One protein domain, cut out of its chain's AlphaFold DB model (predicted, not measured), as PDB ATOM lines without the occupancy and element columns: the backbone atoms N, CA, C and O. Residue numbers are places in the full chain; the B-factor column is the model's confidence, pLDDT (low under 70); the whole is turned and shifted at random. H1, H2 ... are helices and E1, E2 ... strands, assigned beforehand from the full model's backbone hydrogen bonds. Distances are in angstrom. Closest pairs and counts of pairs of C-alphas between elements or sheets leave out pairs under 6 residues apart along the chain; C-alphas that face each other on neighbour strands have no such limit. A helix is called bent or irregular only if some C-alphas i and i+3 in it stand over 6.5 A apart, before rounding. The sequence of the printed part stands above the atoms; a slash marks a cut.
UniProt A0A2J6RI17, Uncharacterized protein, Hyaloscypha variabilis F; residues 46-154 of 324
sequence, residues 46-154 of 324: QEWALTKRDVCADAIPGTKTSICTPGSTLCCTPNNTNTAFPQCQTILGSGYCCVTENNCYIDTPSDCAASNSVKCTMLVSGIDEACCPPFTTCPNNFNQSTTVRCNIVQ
ATOM      1  N   GLN A  46      13.805 -58.829 -14.993       41.91
ATOM      2  CA  GLN A  46      14.839 -57.785 -15.084       41.91
ATOM      3  C   GLN A  46      15.088 -57.267 -16.524       41.91
ATOM      4  O   GLN A  46      15.732 -56.233 -16.696       41.91
ATOM      5  N   GLU A  47      14.548 -57.910 -17.568       40.16
ATOM      6  CA  GLU A  47      14.753 -57.472 -18.960       40.16
ATOM      7  C   GLU A  47      13.861 -56.299 -19.401       40.16
ATOM      8  O   GLU A  47      14.236 -55.574 -20.318       40.16
ATOM      9  N   TRP A  48      12.767 -55.972 -18.707       41.81
ATOM     10  CA  TRP A  48      12.110 -54.664 -18.906       41.81
ATOM     11  C   TRP A  48      12.809 -53.524 -18.143       41.81
ATOM     12  O   TRP A  48      12.475 -52.358 -18.332       41.81
ATOM     13  N   ALA A  49      13.863 -53.817 -17.367       44.62
ATOM     14  CA  ALA A  49      14.854 -52.802 -17.004       44.62
ATOM     15  C   ALA A  49      15.879 -52.562 -18.133       44.62
ATOM     16  O   ALA A  49      16.567 -51.541 -18.112       44.62
ATOM     17  N   LEU A  50      15.965 -53.437 -19.151       34.31
ATOM     18  CA  LEU A  50      16.806 -53.197 -20.329       34.31
ATOM     19  C   LEU A  50      16.187 -52.207 -21.324       34.31
ATOM     20  O   LEU A  50      16.947 -51.593 -22.060       34.31
ATOM     21  N   THR A  51      14.878 -51.940 -21.313       44.88
ATOM     22  CA  THR A  51      14.299 -50.812 -22.077       44.88
ATOM     23  C   THR A  51      14.615 -49.446 -21.461       44.88
ATOM     24  O   THR A  51      14.461 -48.427 -22.126       44.88
ATOM     25  N   LYS A  52      15.168 -49.391 -20.236       45.09
ATOM     26  CA  LYS A  52      15.832 -48.178 -19.720       45.09
ATOM     27  C   LYS A  52      17.233 -47.950 -20.317       45.09
ATOM     28  O   LYS A  52      17.810 -46.900 -20.034       45.09
ATOM     29  N   ARG A  53      17.788 -48.878 -21.122       38.88
ATOM     30  CA  ARG A  53      19.116 -48.709 -21.754       38.88
ATOM     31  C   ARG A  53      19.214 -47.463 -22.630       38.88
ATOM     32  O   ARG A  53      20.300 -46.900 -22.694       38.88
ATOM     33  N   ASP A  54      18.116 -47.005 -23.220       47.25
ATOM     34  CA  ASP A  54      18.204 -45.970 -24.248       47.25
ATOM     35  C   ASP A  54      17.888 -44.555 -23.778       47.25
ATOM     36  O   ASP A  54      18.326 -43.620 -24.424       47.25
ATOM     37  N   VAL A  55      17.295 -44.324 -22.601       57.03
ATOM     38  CA  VAL A  55      17.044 -42.925 -22.186       57.03
ATOM     39  C   VAL A  55      18.352 -42.155 -21.977       57.03
ATOM     40  O   VAL A  55      18.439 -40.982 -22.319       57.03
ATOM     41  N   CYS A  56      19.394 -42.803 -21.449       65.31
ATOM     42  CA  CYS A  56      20.697 -42.155 -21.287       65.31
ATOM     43  C   CYS A  56      21.388 -41.899 -22.631       65.31
ATOM     44  O   CYS A  56      21.892 -40.800 -22.858       65.31
ATOM     45  N   ALA A  57      21.417 -42.913 -23.500       60.22
ATOM     46  CA  ALA A  57      22.099 -42.837 -24.787       60.22
ATOM     47  C   ALA A  57      21.380 -41.889 -25.762       60.22
ATOM     48  O   ALA A  57      22.053 -41.148 -26.478       60.22
ATOM     49  N   ASP A  58      20.044 -41.860 -25.727       61.31
ATOM     50  CA  ASP A  58      19.207 -40.974 -26.539       61.31
ATOM     51  C   ASP A  58      19.229 -39.533 -26.024       61.31
ATOM     52  O   ASP A  58      19.283 -38.596 -26.819       61.31
ATOM     53  N   ALA A  59      19.208 -39.325 -24.699       63.16
ATOM     54  CA  ALA A  59      19.259 -37.975 -24.136       63.16
ATOM     55  C   ALA A  59      20.648 -37.340 -24.283       63.16
ATOM     56  O   ALA A  59      20.752 -36.124 -24.453       63.16
ATOM     57  N   ILE A  60      21.717 -38.139 -24.178       68.62
ATOM     58  CA  ILE A  60      23.098 -37.658 -24.244       68.62
ATOM     59  C   ILE A  60      23.957 -38.668 -25.031       68.62
ATOM     60  O   ILE A  60      24.446 -39.650 -24.450       68.62
ATOM     61  N   PRO A  61      24.204 -38.430 -26.336       74.06
ATOM     62  CA  PRO A  61      25.028 -39.320 -27.144       74.06
ATOM     63  C   PRO A  61      26.448 -39.423 -26.568       74.06
ATOM     64  O   PRO A  61      27.076 -38.425 -26.219       74.06
ATOM     65  N   GLY A  62      26.968 -40.652 -26.466       78.62
ATOM     66  CA  GLY A  62      28.306 -40.927 -25.920       78.62
ATOM     67  C   GLY A  62      28.361 -41.189 -24.407       78.62
ATOM     68  O   GLY A  62      29.458 -41.302 -23.847       78.62
ATOM     69  N   THR A  63      27.213 -41.324 -23.739       82.00
ATOM     70  CA  THR A  63      27.137 -41.781 -22.343       82.00
ATOM     71  C   THR A  63      26.968 -43.301 -22.237       82.00
ATOM     72  O   THR A  63      26.474 -43.969 -23.144       82.00
ATOM     73  N   LYS A  64      27.429 -43.870 -21.123       83.44
ATOM     74  CA  LYS A  64      27.217 -45.260 -20.707       83.44
ATOM     75  C   LYS A  64      26.319 -45.272 -19.475       83.44
ATOM     76  O   LYS A  64      26.471 -44.445 -18.580       83.44
ATOM     77  N   THR A  65      25.419 -46.242 -19.398       85.94
ATOM     78  CA  THR A  65      24.632 -46.494 -18.188       85.94
ATOM     79  C   THR A  65      25.499 -47.197 -17.143       85.94
ATOM     80  O   THR A  65      26.016 -48.283 -17.406       85.94
ATOM     81  N   SER A  66      25.626 -46.608 -15.960       85.94
ATOM     82  CA  SER A  66      26.251 -47.197 -14.775       85.94
ATOM     83  C   SER A  66      25.218 -47.297 -13.656       85.94
ATOM     84  O   SER A  66      24.380 -46.411 -13.514       85.94
ATOM     85  N   ILE A  67      25.243 -48.371 -12.869       88.50
ATOM     86  CA  ILE A  67      24.351 -48.537 -11.713       88.50
ATOM     87  C   ILE A  67      25.161 -48.231 -10.454       88.50
ATOM     88  O   ILE A  67      26.165 -48.892 -10.187       88.50
ATOM     89  N   CYS A  68      24.747 -47.217  -9.695       88.31
ATOM     90  CA  CYS A  68      25.494 -46.734  -8.536       88.31
ATOM     91  C   CYS A  68      25.217 -47.590  -7.298       88.31
ATOM     92  O   CYS A  68      24.175 -47.424  -6.675       88.31
ATOM     93  N   THR A  69      26.156 -48.444  -6.888       88.00
ATOM     94  CA  THR A  69      26.020 -49.277  -5.684       88.00
ATOM     95  C   THR A  69      26.287 -48.497  -4.386       88.00
ATOM     96  O   THR A  69      27.043 -47.521  -4.382       88.00
ATOM     97  N   PRO A  70      25.668 -48.896  -3.256       79.25
ATOM     98  CA  PRO A  70      24.716 -50.007  -3.069       79.25
ATOM     99  C   PRO A  70      23.254 -49.707  -3.480       79.25
ATOM    100  O   PRO A  70      22.371 -50.509  -3.201       79.25
ATOM    101  N   GLY A  71      22.978 -48.601  -4.179       70.69
ATOM    102  CA  GLY A  71      21.672 -48.355  -4.801       70.69
ATOM    103  C   GLY A  71      21.519 -49.088  -6.140       70.69
ATOM    104  O   GLY A  71      22.487 -49.461  -6.795       70.69
ATOM    105  N   SER A  72      20.291 -49.293  -6.598       81.94
ATOM    106  CA  SER A  72      20.005 -49.660  -7.992       81.94
ATOM    107  C   SER A  72      19.768 -48.411  -8.859       81.94
ATOM    108  O   SER A  72      19.083 -48.472  -9.878       81.94
ATOM    109  N   THR A  73      20.342 -47.271  -8.457       86.94
ATOM    110  CA  THR A  73      20.196 -45.980  -9.138       86.94
ATOM    111  C   THR A  73      20.942 -45.998 -10.461       86.94
ATOM    112  O   THR A  73      22.155 -46.219 -10.498       86.94
ATOM    113  N   LEU A  74      20.226 -45.730 -11.551       85.75
ATOM    114  CA  LEU A  74      20.797 -45.732 -12.892       85.75
ATOM    115  C   LEU A  74      21.340 -44.340 -13.238       85.75
ATOM    116  O   LEU A  74      20.595 -43.357 -13.258       85.75
ATOM    117  N   CYS A  75      22.638 -44.272 -13.524       88.38
ATOM    118  CA  CYS A  75      23.383 -43.056 -13.815       88.38
ATOM    119  C   CYS A  75      23.952 -43.068 -15.234       88.38
ATOM    120  O   CYS A  75      24.576 -44.039 -15.658       88.38
ATOM    121  N   CYS A  76      23.756 -41.979 -15.972       86.38
ATOM    122  CA  CYS A  76      24.279 -41.828 -17.328       86.38
ATOM    123  C   CYS A  76      25.687 -41.229 -17.266       86.38
ATOM    124  O   CYS A  76      25.830 -40.018 -17.349       86.38
ATOM    125  N   THR A  77      26.731 -42.032 -17.089       83.38
ATOM    126  CA  THR A  77      28.110 -41.520 -17.005       83.38
ATOM    127  C   THR A  77      28.708 -41.341 -18.404       83.38
ATOM    128  O   THR A  77      28.599 -42.263 -19.214       83.38
ATOM    129  N   PRO A  78      29.357 -40.215 -18.741       81.56
ATOM    130  CA  PRO A  78      30.068 -40.069 -20.009       81.56
ATOM    131  C   PRO A  78      31.146 -41.146 -20.151       81.56
ATOM    132  O   PRO A  78      31.739 -41.598 -19.174       81.56
ATOM    133  N   ASN A  79      31.422 -41.569 -21.386       79.94
ATOM    134  CA  ASN A  79      32.448 -42.584 -21.646       79.94
ATOM    135  C   ASN A  79      33.875 -42.107 -21.281       79.94
ATOM    136  O   ASN A  79      34.779 -42.924 -21.132       79.94
ATOM    137  N   ASN A  80      34.085 -40.794 -21.142       78.12
ATOM    138  CA  ASN A  80      35.358 -40.215 -20.732       78.12
ATOM    139  C   ASN A  80      35.389 -40.036 -19.206       78.12
ATOM    140  O   ASN A  80      34.643 -39.236 -18.656       78.12
ATOM    141  N   THR A  81      36.287 -40.753 -18.533       69.94
ATOM    142  CA  THR A  81      36.435 -40.747 -17.069       69.94
ATOM    143  C   THR A  81      36.994 -39.441 -16.492       69.94
ATOM    144  O   THR A  81      37.088 -39.323 -15.275       69.94
ATOM    145  N   ASN A  82      37.389 -38.468 -17.324       80.00
ATOM    146  CA  ASN A  82      37.971 -37.198 -16.862       80.00
ATOM    147  C   ASN A  82      36.947 -36.106 -16.531       80.00
ATOM    148  O   ASN A  82      37.328 -35.025 -16.086       80.00
ATOM    149  N   THR A  83      35.656 -36.331 -16.761       77.75
ATOM    150  CA  THR A  83      34.627 -35.365 -16.365       77.75
ATOM    151  C   THR A  83      34.239 -35.581 -14.910       77.75
ATOM    152  O   THR A  83      33.887 -36.695 -14.528       77.75
ATOM    153  N   ALA A  84      34.231 -34.509 -14.115       80.00
ATOM    154  CA  ALA A  84      33.815 -34.563 -12.712       80.00
ATOM    155  C   ALA A  84      32.349 -35.006 -12.535       80.00
ATOM    156  O   ALA A  84      31.986 -35.512 -11.481       80.00
ATOM    157  N   PHE A  85      31.502 -34.839 -13.556       76.88
ATOM    158  CA  PHE A  85      30.093 -35.215 -13.520       76.88
ATOM    159  C   PHE A  85      29.594 -35.642 -14.907       76.88
ATOM    160  O   PHE A  85      30.137 -35.178 -15.913       76.88
ATOM    161  N   PRO A  86      28.515 -36.437 -14.989       82.69
ATOM    162  CA  PRO A  86      27.861 -37.179 -13.909       82.69
ATOM    163  C   PRO A  86      28.696 -38.346 -13.355       82.69
ATOM    164  O   PRO A  86      29.391 -39.026 -14.106       82.69
ATOM    165  N   GLN A  87      28.602 -38.596 -12.046       88.06
ATOM    166  CA  GLN A  87      29.343 -39.651 -11.342       88.06
ATOM    167  C   GLN A  87      28.481 -40.369 -10.295       88.06
ATOM    168  O   GLN A  87      27.596 -39.773  -9.678       88.06
ATOM    169  N   CYS A  88      28.764 -41.657 -10.088       89.75
ATOM    170  CA  CYS A  88      28.172 -42.431  -9.006       89.75
ATOM    171  C   CYS A  88      28.869 -42.109  -7.684       89.75
ATOM    172  O   CYS A  88      30.074 -42.322  -7.562       89.75
ATOM    173  N   GLN A  89      28.115 -41.642  -6.693       90.44
ATOM    174  CA  GLN A  89      28.612 -41.394  -5.340       90.44
ATOM    175  C   GLN A  89      27.824 -42.211  -4.322       90.44
ATOM    176  O   GLN A  89      26.627 -42.440  -4.488       90.44
ATOM    177  N   THR A  90      28.483 -42.633  -3.247       89.50
ATOM    178  CA  THR A  90      27.828 -43.319  -2.134       89.50
ATOM    179  C   THR A  90      27.669 -42.347  -0.972       89.50
ATOM    180  O   THR A  90      28.661 -41.881  -0.421       89.50
ATOM    181  N   ILE A  91      26.430 -42.049  -0.581       83.38
ATOM    182  CA  ILE A  91      26.114 -41.153   0.543       83.38
ATOM    183  C   ILE A  91      25.275 -41.959   1.542       83.38
ATOM    184  O   ILE A  91      24.337 -42.641   1.155       83.38
ATOM    185  N   LEU A  92      25.628 -41.981   2.831       84.75
ATOM    186  CA  LEU A  92      24.858 -42.719   3.857       84.75
ATOM    187  C   LEU A  92      24.556 -44.199   3.503       84.75
ATOM    188  O   LEU A  92      23.513 -44.735   3.868       84.75
ATOM    189  N   GLY A  93      25.448 -44.866   2.763       85.12
ATOM    190  CA  GLY A  93      25.259 -46.266   2.371       85.12
ATOM    191  C   GLY A  93      24.193 -46.496   1.295       85.12
ATOM    192  O   GLY A  93      23.695 -47.608   1.188       85.12
ATOM    193  N   SER A  94      23.849 -45.481   0.500       86.06
ATOM    194  CA  SER A  94      23.054 -45.598  -0.732       86.06
ATOM    195  C   SER A  94      23.838 -45.038  -1.919       86.06
ATOM    196  O   SER A  94      24.701 -44.180  -1.739       86.06
ATOM    197  N   GLY A  95      23.588 -45.542  -3.129       88.81
ATOM    198  CA  GLY A  95      24.254 -45.059  -4.341       88.81
ATOM    199  C   GLY A  95      23.425 -44.020  -5.097       88.81
ATOM    200  O   GLY A  95      22.249 -44.243  -5.390       88.81
ATOM    201  N   TYR A  96      24.061 -42.902  -5.434       89.88
ATOM    202  CA  TYR A  96      23.469 -41.705  -6.032       89.88
ATOM    203  C   TYR A  96      24.129 -41.374  -7.359       89.88
ATOM    204  O   TYR A  96      25.338 -41.537  -7.514       89.88
ATOM    205  N   CYS A  97      23.344 -40.841  -8.288       92.38
ATOM    206  CA  CYS A  97      23.850 -40.265  -9.525       92.38
ATOM    207  C   CYS A  97      23.931 -38.745  -9.388       92.38
ATOM    208  O   CYS A  97      22.910 -38.057  -9.455       92.38
ATOM    209  N   CYS A  98      25.133 -38.211  -9.203       91.38
ATOM    210  CA  CYS A  98      25.354 -36.772  -9.141       91.38
ATOM    211  C   CYS A  98      25.639 -36.237 -10.537       91.38
ATOM    212  O   CYS A  98      26.610 -36.659 -11.154       91.38
ATOM    213  N   VAL A  99      24.798 -35.327 -11.033       88.81
ATOM    214  CA  VAL A  99      24.925 -34.705 -12.368       88.81
ATOM    215  C   VAL A  99      25.670 -33.373 -12.301       88.81
ATOM    216  O   VAL A  99      26.280 -32.948 -13.273       88.81
ATOM    217  N   THR A 100      25.646 -32.729 -11.138       86.94
ATOM    218  CA  THR A 100      26.431 -31.532 -10.810       86.94
ATOM    219  C   THR A 100      26.815 -31.608  -9.333       86.94
ATOM    220  O   THR A 100      26.306 -32.479  -8.626       86.94
ATOM    221  N   GLU A 101      27.642 -30.682  -8.850       85.56
ATOM    222  CA  GLU A 101      28.028 -30.591  -7.431       85.56
ATOM    223  C   GLU A 101      26.814 -30.561  -6.488       85.56
ATOM    224  O   GLU A 101      26.840 -31.175  -5.425       85.56
ATOM    225  N   ASN A 102      25.714 -29.935  -6.922       85.44
ATOM    226  CA  ASN A 102      24.548 -29.679  -6.074       85.44
ATOM    227  C   ASN A 102      23.305 -30.493  -6.466       85.44
ATOM    228  O   ASN A 102      22.272 -30.352  -5.816       85.44
ATOM    229  N   ASN A 103      23.372 -31.320  -7.518       89.00
ATOM    230  CA  ASN A 103      22.231 -32.125  -7.972       89.00
ATOM    231  C   ASN A 103      22.608 -33.599  -8.026       89.00
ATOM    232  O   ASN A 103      23.288 -34.044  -8.959       89.00
ATOM    233  N   CYS A 104      22.123 -34.340  -7.034       92.12
ATOM    234  CA  CYS A 104      22.303 -35.777  -6.916       92.12
ATOM    235  C   CYS A 104      20.949 -36.463  -6.845       92.12
ATOM    236  O   CYS A 104      20.117 -36.138  -6.001       92.12
ATOM    237  N   TYR A 105      20.753 -37.437  -7.722       93.12
ATOM    238  CA  TYR A 105      19.505 -38.166  -7.848       93.12
ATOM    239  C   TYR A 105      19.635 -39.571  -7.273       93.12
ATOM    240  O   TYR A 105      20.675 -40.220  -7.420       93.12
ATOM    241  N   ILE A 106      18.559 -40.047  -6.656       93.62
ATOM    242  CA  ILE A 106      18.373 -41.441  -6.252       93.62
ATOM    243  C   ILE A 106      17.064 -41.962  -6.823       93.62
ATOM    244  O   ILE A 106      16.072 -41.236  -6.844       93.62
ATOM    245  N   ASP A 107      17.081 -43.210  -7.279       93.00
ATOM    246  CA  ASP A 107      15.872 -43.930  -7.657       93.00
ATOM    247  C   ASP A 107      15.477 -44.833  -6.478       93.00
ATOM    248  O   ASP A 107      16.200 -45.773  -6.143       93.00
ATOM    249  N   THR A 108      14.354 -44.542  -5.822       92.75
ATOM    250  CA  THR A 108      13.836 -45.323  -4.684       92.75
ATOM    251  C   THR A 108      12.391 -45.741  -4.935       92.75
ATOM    252  O   THR A 108      11.695 -45.094  -5.718       92.75
ATOM    253  N   PRO A 109      11.884 -46.805  -4.292       94.81
ATOM    254  CA  PRO A 109      10.443 -47.030  -4.251       94.81
ATOM    255  C   PRO A 109       9.733 -45.820  -3.623       94.81
ATOM    256  O   PRO A 109      10.284 -45.164  -2.737       94.81
ATOM    257  N   SER A 110       8.527 -45.519  -4.108       95.31
ATOM    258  CA  SER A 110       7.667 -44.491  -3.512       95.31
ATOM    259  C   SER A 110       7.287 -44.878  -2.079       95.31
ATOM    260  O   SER A 110       6.773 -45.976  -1.863       95.31
ATOM    261  N   ASP A 111       7.501 -43.977  -1.117       95.12
ATOM    262  CA  ASP A 111       7.052 -44.148   0.271       95.12
ATOM    263  C   ASP A 111       6.324 -42.891   0.756       95.12
ATOM    264  O   ASP A 111       6.902 -41.963   1.326       95.12
ATOM    265  N   CYS A 112       5.018 -42.859   0.499       96.75
ATOM    266  CA  CYS A 112       4.133 -41.791   0.961       96.75
ATOM    267  C   CYS A 112       3.728 -41.933   2.433       96.75
ATOM    268  O   CYS A 112       3.201 -40.978   3.005       96.75
ATOM    269  N   ALA A 113       3.966 -43.092   3.059       96.38
ATOM    270  CA  ALA A 113       3.600 -43.336   4.452       96.38
ATOM    271  C   ALA A 113       4.617 -42.731   5.434       96.38
ATOM    272  O   ALA A 113       4.276 -42.439   6.583       96.38
ATOM    273  N   ALA A 114       5.859 -42.515   4.989       94.88
ATOM    274  CA  ALA A 114       6.883 -41.851   5.782       94.88
ATOM    275  C   ALA A 114       6.481 -40.416   6.174       94.88
ATOM    276  O   ALA A 114       5.975 -39.628   5.371       94.88
ATOM    277  N   SER A 115       6.764 -40.047   7.426       95.81
ATOM    278  CA  SER A 115       6.576 -38.673   7.900       95.81
ATOM    279  C   SER A 115       7.508 -37.715   7.155       95.81
ATOM    280  O   SER A 115       8.706 -37.975   7.044       95.81
ATOM    281  N   ASN A 116       6.969 -36.581   6.698       94.25
ATOM    282  CA  ASN A 116       7.679 -35.584   5.882       94.25
ATOM    283  C   ASN A 116       8.131 -36.100   4.504       94.25
ATOM    284  O   ASN A 116       9.104 -35.590   3.946       94.25
ATOM    285  N   SER A 117       7.437 -37.099   3.955       96.25
ATOM    286  CA  SER A 117       7.578 -37.452   2.546       96.25
ATOM    287  C   SER A 117       7.153 -36.274   1.657       96.25
ATOM    288  O   SER A 117       6.255 -35.494   1.989       96.25
ATOM    289  N   VAL A 118       7.837 -36.108   0.526       96.50
ATOM    290  CA  VAL A 118       7.561 -35.028  -0.429       96.50
ATOM    291  C   VAL A 118       6.771 -35.602  -1.591       96.50
ATOM    292  O   VAL A 118       7.296 -36.412  -2.354       96.50
ATOM    293  N   LYS A 119       5.508 -35.183  -1.732       97.31
ATOM    294  CA  LYS A 119       4.644 -35.610  -2.839       97.31
ATOM    295  C   LYS A 119       5.153 -35.047  -4.161       97.31
ATOM    296  O   LYS A 119       5.381 -33.843  -4.289       97.31
ATOM    297  N   CYS A 120       5.294 -35.912  -5.153       97.31
ATOM    298  CA  CYS A 120       5.640 -35.515  -6.504       97.31
ATOM    299  C   CYS A 120       4.388 -35.086  -7.273       97.31
ATOM    300  O   CYS A 120       3.333 -35.693  -7.137       97.31
ATOM    301  N   THR A 121       4.503 -34.041  -8.093       96.50
ATOM    302  CA  THR A 121       3.377 -33.483  -8.865       96.50
ATOM    303  C   THR A 121       3.264 -34.051 -10.277       96.50
ATOM    304  O   THR A 121       2.201 -33.970 -10.882       96.50
ATOM    305  N   MET A 122       4.339 -34.636 -10.809       94.31
ATOM    306  CA  MET A 122       4.374 -35.223 -12.149       94.31
ATOM    307  C   MET A 122       4.388 -36.743 -12.065       94.31
ATOM    308  O   MET A 122       5.427 -37.344 -11.804       94.31
ATOM    309  N   LEU A 123       3.230 -37.361 -12.281       96.25
ATOM    310  CA  LEU A 123       3.044 -38.807 -12.219       96.25
ATOM    311  C   LEU A 123       2.754 -39.357 -13.618       96.25
ATOM    312  O   LEU A 123       2.149 -38.684 -14.454       96.25
ATOM    313  N   VAL A 124       3.192 -40.586 -13.879       94.12
ATOM    314  CA  VAL A 124       2.769 -41.341 -15.067       94.12
ATOM    315  C   VAL A 124       1.275 -41.670 -14.948       94.12
ATOM    316  O   VAL A 124       0.784 -41.954 -13.855       94.12
ATOM    317  N   SER A 125       0.549 -41.663 -16.071       95.75
ATOM    318  CA  SER A 125      -0.864 -42.057 -16.119       95.75
ATOM    319  C   SER A 125      -1.095 -43.411 -15.436       95.75
ATOM    320  O   SER A 125      -0.461 -44.402 -15.797       95.75
ATOM    321  N   GLY A 126      -2.022 -43.450 -14.476       95.19
ATOM    322  CA  GLY A 126      -2.356 -44.656 -13.707       95.19
ATOM    323  C   GLY A 126      -1.641 -44.794 -12.358       95.19
ATOM    324  O   GLY A 126      -1.853 -45.797 -11.685       95.19
ATOM    325  N   ILE A 127      -0.820 -43.820 -11.952       96.38
ATOM    326  CA  ILE A 127      -0.292 -43.720 -10.584       96.38
ATOM    327  C   ILE A 127      -1.011 -42.577  -9.867       96.38
ATOM    328  O   ILE A 127      -0.949 -41.434 -10.316       96.38
ATOM    329  N   ASP A 128      -1.673 -42.889  -8.753       96.44
ATOM    330  CA  ASP A 128      -2.430 -41.902  -7.972       96.44
ATOM    331  C   ASP A 128      -1.530 -41.056  -7.060       96.44
ATOM    332  O   ASP A 128      -1.802 -39.878  -6.828       96.44
ATOM    333  N   GLU A 129      -0.442 -41.640  -6.544       96.69
ATOM    334  CA  GLU A 129       0.472 -40.952  -5.635       96.69
ATOM    335  C   GLU A 129       1.911 -41.481  -5.729       96.69
ATOM    336  O   GLU A 129       2.159 -42.686  -5.802       96.69
ATOM    337  N   ALA A 130       2.873 -40.561  -5.701       96.88
ATOM    338  CA  ALA A 130       4.300 -40.841  -5.687       96.88
ATOM    339  C   ALA A 130       4.983 -39.886  -4.706       96.88
ATOM    340  O   ALA A 130       4.790 -38.672  -4.806       96.88
ATOM    341  N   CYS A 131       5.780 -40.412  -3.773       97.75
ATOM    342  CA  CYS A 131       6.444 -39.599  -2.761       97.75
ATOM    343  C   CYS A 131       7.912 -39.953  -2.611       97.75
ATOM    344  O   CYS A 131       8.300 -41.119  -2.534       97.75
ATOM    345  N   CYS A 132       8.709 -38.900  -2.524       96.69
ATOM    346  CA  CYS A 132      10.117 -38.963  -2.217       96.69
ATOM    347  C   CYS A 132      10.348 -38.998  -0.694       96.69
ATOM    348  O   CYS A 132       9.568 -38.397   0.056       96.69
ATOM    349  N   PRO A 133      11.415 -39.668  -0.221       94.06
ATOM    350  CA  PRO A 133      11.751 -39.713   1.197       94.06
ATOM    351  C   PRO A 133      12.055 -38.306   1.746       94.06
ATOM    352  O   PRO A 133      12.347 -37.379   0.978       94.06
ATOM    353  N   PRO A 134      12.015 -38.118   3.076       92.69
ATOM    354  CA  PRO A 134      12.305 -36.827   3.690       92.69
ATOM    355  C   PRO A 134      13.680 -36.280   3.276       92.69
ATOM    356  O   PRO A 134      14.611 -37.035   2.996       92.69
ATOM    357  N   PHE A 135      13.802 -34.948   3.256       90.50
ATOM    358  CA  PHE A 135      15.005 -34.200   2.835       90.50
ATOM    359  C   PHE A 135      15.389 -34.339   1.356       90.50
ATOM    360  O   PHE A 135      16.495 -33.974   0.954       90.50
ATOM    361  N   THR A 136      14.470 -34.822   0.528       93.56
ATOM    362  CA  THR A 136      14.643 -34.858  -0.925       93.56
ATOM    363  C   THR A 136      13.522 -34.089  -1.617       93.56
ATOM    364  O   THR A 136      12.536 -33.702  -0.994       93.56
ATOM    365  N   THR A 137      13.693 -33.797  -2.902       95.25
ATOM    366  CA  THR A 137      12.720 -33.049  -3.707       95.25
ATOM    367  C   THR A 137      12.418 -33.795  -4.999       95.25
ATOM    368  O   THR A 137      13.302 -34.424  -5.582       95.25
ATOM    369  N   CYS A 138      11.173 -33.729  -5.464       95.38
ATOM    370  CA  CYS A 138      10.797 -34.310  -6.747       95.38
ATOM    371  C   CYS A 138      11.219 -33.365  -7.884       95.38
ATOM    372  O   CYS A 138      10.804 -32.206  -7.891       95.38
ATOM    373  N   PRO A 139      12.026 -33.813  -8.859       93.69
ATOM    374  CA  PRO A 139      12.348 -33.009 -10.026       93.69
ATOM    375  C   PRO A 139      11.122 -32.862 -10.940       93.69
ATOM    376  O   PRO A 139      10.515 -33.852 -11.341       93.69
ATOM    377  N   ASN A 140      10.819 -31.628 -11.345       91.19
ATOM    378  CA  ASN A 140       9.675 -31.277 -12.204       91.19
ATOM    379  C   ASN A 140       9.829 -31.706 -13.677       91.19
ATOM    380  O   ASN A 140       9.077 -31.254 -14.521       91.19
ATOM    381  N   ASN A 141      10.839 -32.504 -14.024       87.12
ATOM    382  CA  ASN A 141      11.097 -32.931 -15.407       87.12
ATOM    383  C   ASN A 141      11.060 -34.459 -15.555       87.12
ATOM    384  O   ASN A 141      11.480 -34.991 -16.579       87.12
ATOM    385  N   PHE A 142      10.606 -35.171 -14.522       86.19
ATOM    386  CA  PHE A 142      10.516 -36.625 -14.525       86.19
ATOM    387  C   PHE A 142       9.093 -37.054 -14.194       86.19
ATOM    388  O   PHE A 142       8.574 -36.733 -13.128       86.19
ATOM    389  N   ASN A 143       8.490 -37.818 -15.105       90.69
ATOM    390  CA  ASN A 143       7.234 -38.502 -14.837       90.69
ATOM    391  C   ASN A 143       7.521 -39.666 -13.888       90.69
ATOM    392  O   ASN A 143       8.189 -40.635 -14.259       90.69
ATOM    393  N   GLN A 144       7.050 -39.542 -12.655       90.19
ATOM    394  CA  GLN A 144       7.305 -40.494 -11.585       90.19
ATOM    395  C   GLN A 144       6.429 -41.739 -11.749       90.19
ATOM    396  O   GLN A 144       5.252 -41.637 -12.107       90.19
ATOM    397  N   SER A 145       6.999 -42.915 -11.488       92.31
ATOM    398  CA  SER A 145       6.275 -44.191 -11.471       92.31
ATOM    399  C   SER A 145       6.302 -44.800 -10.063       92.31
ATOM    400  O   SER A 145       6.479 -44.090  -9.077       92.31
ATOM    401  N   THR A 146       6.159 -46.122  -9.945       90.56
ATOM    402  CA  THR A 146       6.373 -46.852  -8.683       90.56
ATOM    403  C   THR A 146       7.789 -46.677  -8.127       90.56
ATOM    404  O   THR A 146       8.001 -46.783  -6.918       90.56
ATOM    405  N   THR A 147       8.758 -46.392  -9.003       91.81
ATOM    406  CA  THR A 147      10.105 -45.953  -8.630       91.81
ATOM    407  C   THR A 147      10.202 -44.451  -8.849       91.81
ATOM    408  O   THR A 147      10.107 -43.980  -9.986       91.81
ATOM    409  N   VAL A 148      10.398 -43.712  -7.763       94.31
ATOM    410  CA  VAL A 148      10.529 -42.261  -7.779       94.31
ATOM    411  C   VAL A 148      11.993 -41.860  -7.901       94.31
ATOM    412  O   VAL A 148      12.866 -42.420  -7.239       94.31
ATOM    413  N   ARG A 149      12.262 -40.875  -8.755       93.56
ATOM    414  CA  ARG A 149      13.556 -40.206  -8.851       93.56
ATOM    415  C   ARG A 149      13.532 -38.961  -7.983       93.56
ATOM    416  O   ARG A 149      12.804 -38.021  -8.296       93.56
ATOM    417  N   CYS A 150      14.360 -38.934  -6.949       94.75
ATOM    418  CA  CYS A 150      14.394 -37.868  -5.952       94.75
ATOM    419  C   CYS A 150      15.736 -37.135  -5.996       94.75
ATOM    420  O   CYS A 150      16.784 -37.774  -6.039       94.75
ATOM    421  N   ASN A 151      15.713 -35.801  -5.992       94.81
ATOM    422  CA  ASN A 151      16.907 -34.960  -5.908       94.81
ATOM    423  C   ASN A 151      17.235 -34.674  -4.439       94.81
ATOM    424  O   ASN A 151      16.394 -34.138  -3.709       94.81
ATOM    425  N   ILE A 152      18.449 -34.999  -4.002       91.44
ATOM    426  CA  ILE A 152      18.932 -34.589  -2.686       91.44
ATOM    427  C   ILE A 152      19.410 -33.153  -2.777       91.44
ATOM    428  O   ILE A 152      20.365 -32.839  -3.486       91.44
ATOM    429  N   VAL A 153      18.800 -32.292  -1.974       84.44
ATOM    430  CA  VAL A 153      19.324 -30.950  -1.760       84.44
ATOM    431  C   VAL A 153      20.457 -31.076  -0.741       84.44
ATOM    432  O   VAL A 153      20.211 -31.200   0.458       84.44
ATOM    433  N   GLN A 154      21.714 -31.071  -1.199       72.00
ATOM    434  CA  GLN A 154      22.886 -31.213  -0.313       72.00
ATOM    435  C   GLN A 154      22.995 -30.112   0.766       72.00
ATOM    436  O   GLN A 154      23.762 -30.251   1.717       72.00
TER     437      GLN A 154
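This is residues 46 to 154 of the 324 residues of an uncharacterized protein of Hyaloscypha variabilis F (UniProt A0A2J6RI17). A strongly twisted sheet of four strands, E3 to E6, has the hairpin E1 and E2 packed across its E3, E4 and E5, while a long looped stretch, residues 110 to 146, folds back beside E6. The irregular helix H1 packs on the hairpin with residues 52 to 59, and its residues 46 to 51 stick out. The printed part has 109 residues, ordered H1, E1, E2, E3, E4, E5, E6; under half are in named elements, of mixed class. The sheet E3, E4, E5, E6 is antiparallel and a meander, each strand the antiparallel neighbour of the one before. The whole is compact, with a radius of gyration of the C-alphas of 13.9 A and spans of 40 by 29 by 24 A.

H1, residues 46 to 59, begins at C-alpha (14.839, -57.785, -15.084) and is 22.2 A long. It is irregular, but only just: C-alphas 53 and 56 are 6.8 A apart. E1 is residues 63 to 68, E2 73 to 78, E3 87 to 91, E4 94 to 100 with 17.6 A, E5 103 to 109 with 19.4 A, and E6 147 to 152, ending at C-alpha (18.932, -34.589, -2.686).

The closest C-alphas of H1 and E2, Cys 56 and Cys 76, are 5.3 A apart. In H1, 2 of 10 O i to N i+4 pairs and 5 of 11 O i to N i+3 pairs are within hydrogen-bond range. In the hairpin E1 and E2, N 66 and O 75 are 2.8 A apart. The closest C-alphas of E2 and E4, Cys 75 and Cys 97, are 5.1 A apart. Within hydrogen-bond range are N 89 and O 96 across the neighbour strands E3 and E4, at 2.9 A, N 105 and O 97 across E4 and E5, at 2.8 A, and N 150 and O 106 across E5 and E6, at 2.9 A. H1 and E6 are apart.

The C-alphas farthest apart, Asn 82 and Asp 128, are 41.6 A apart. The printed part has no cut, and the link E5 to E6 is long. Residues 46 to 60 and 81 have pLDDT under 70.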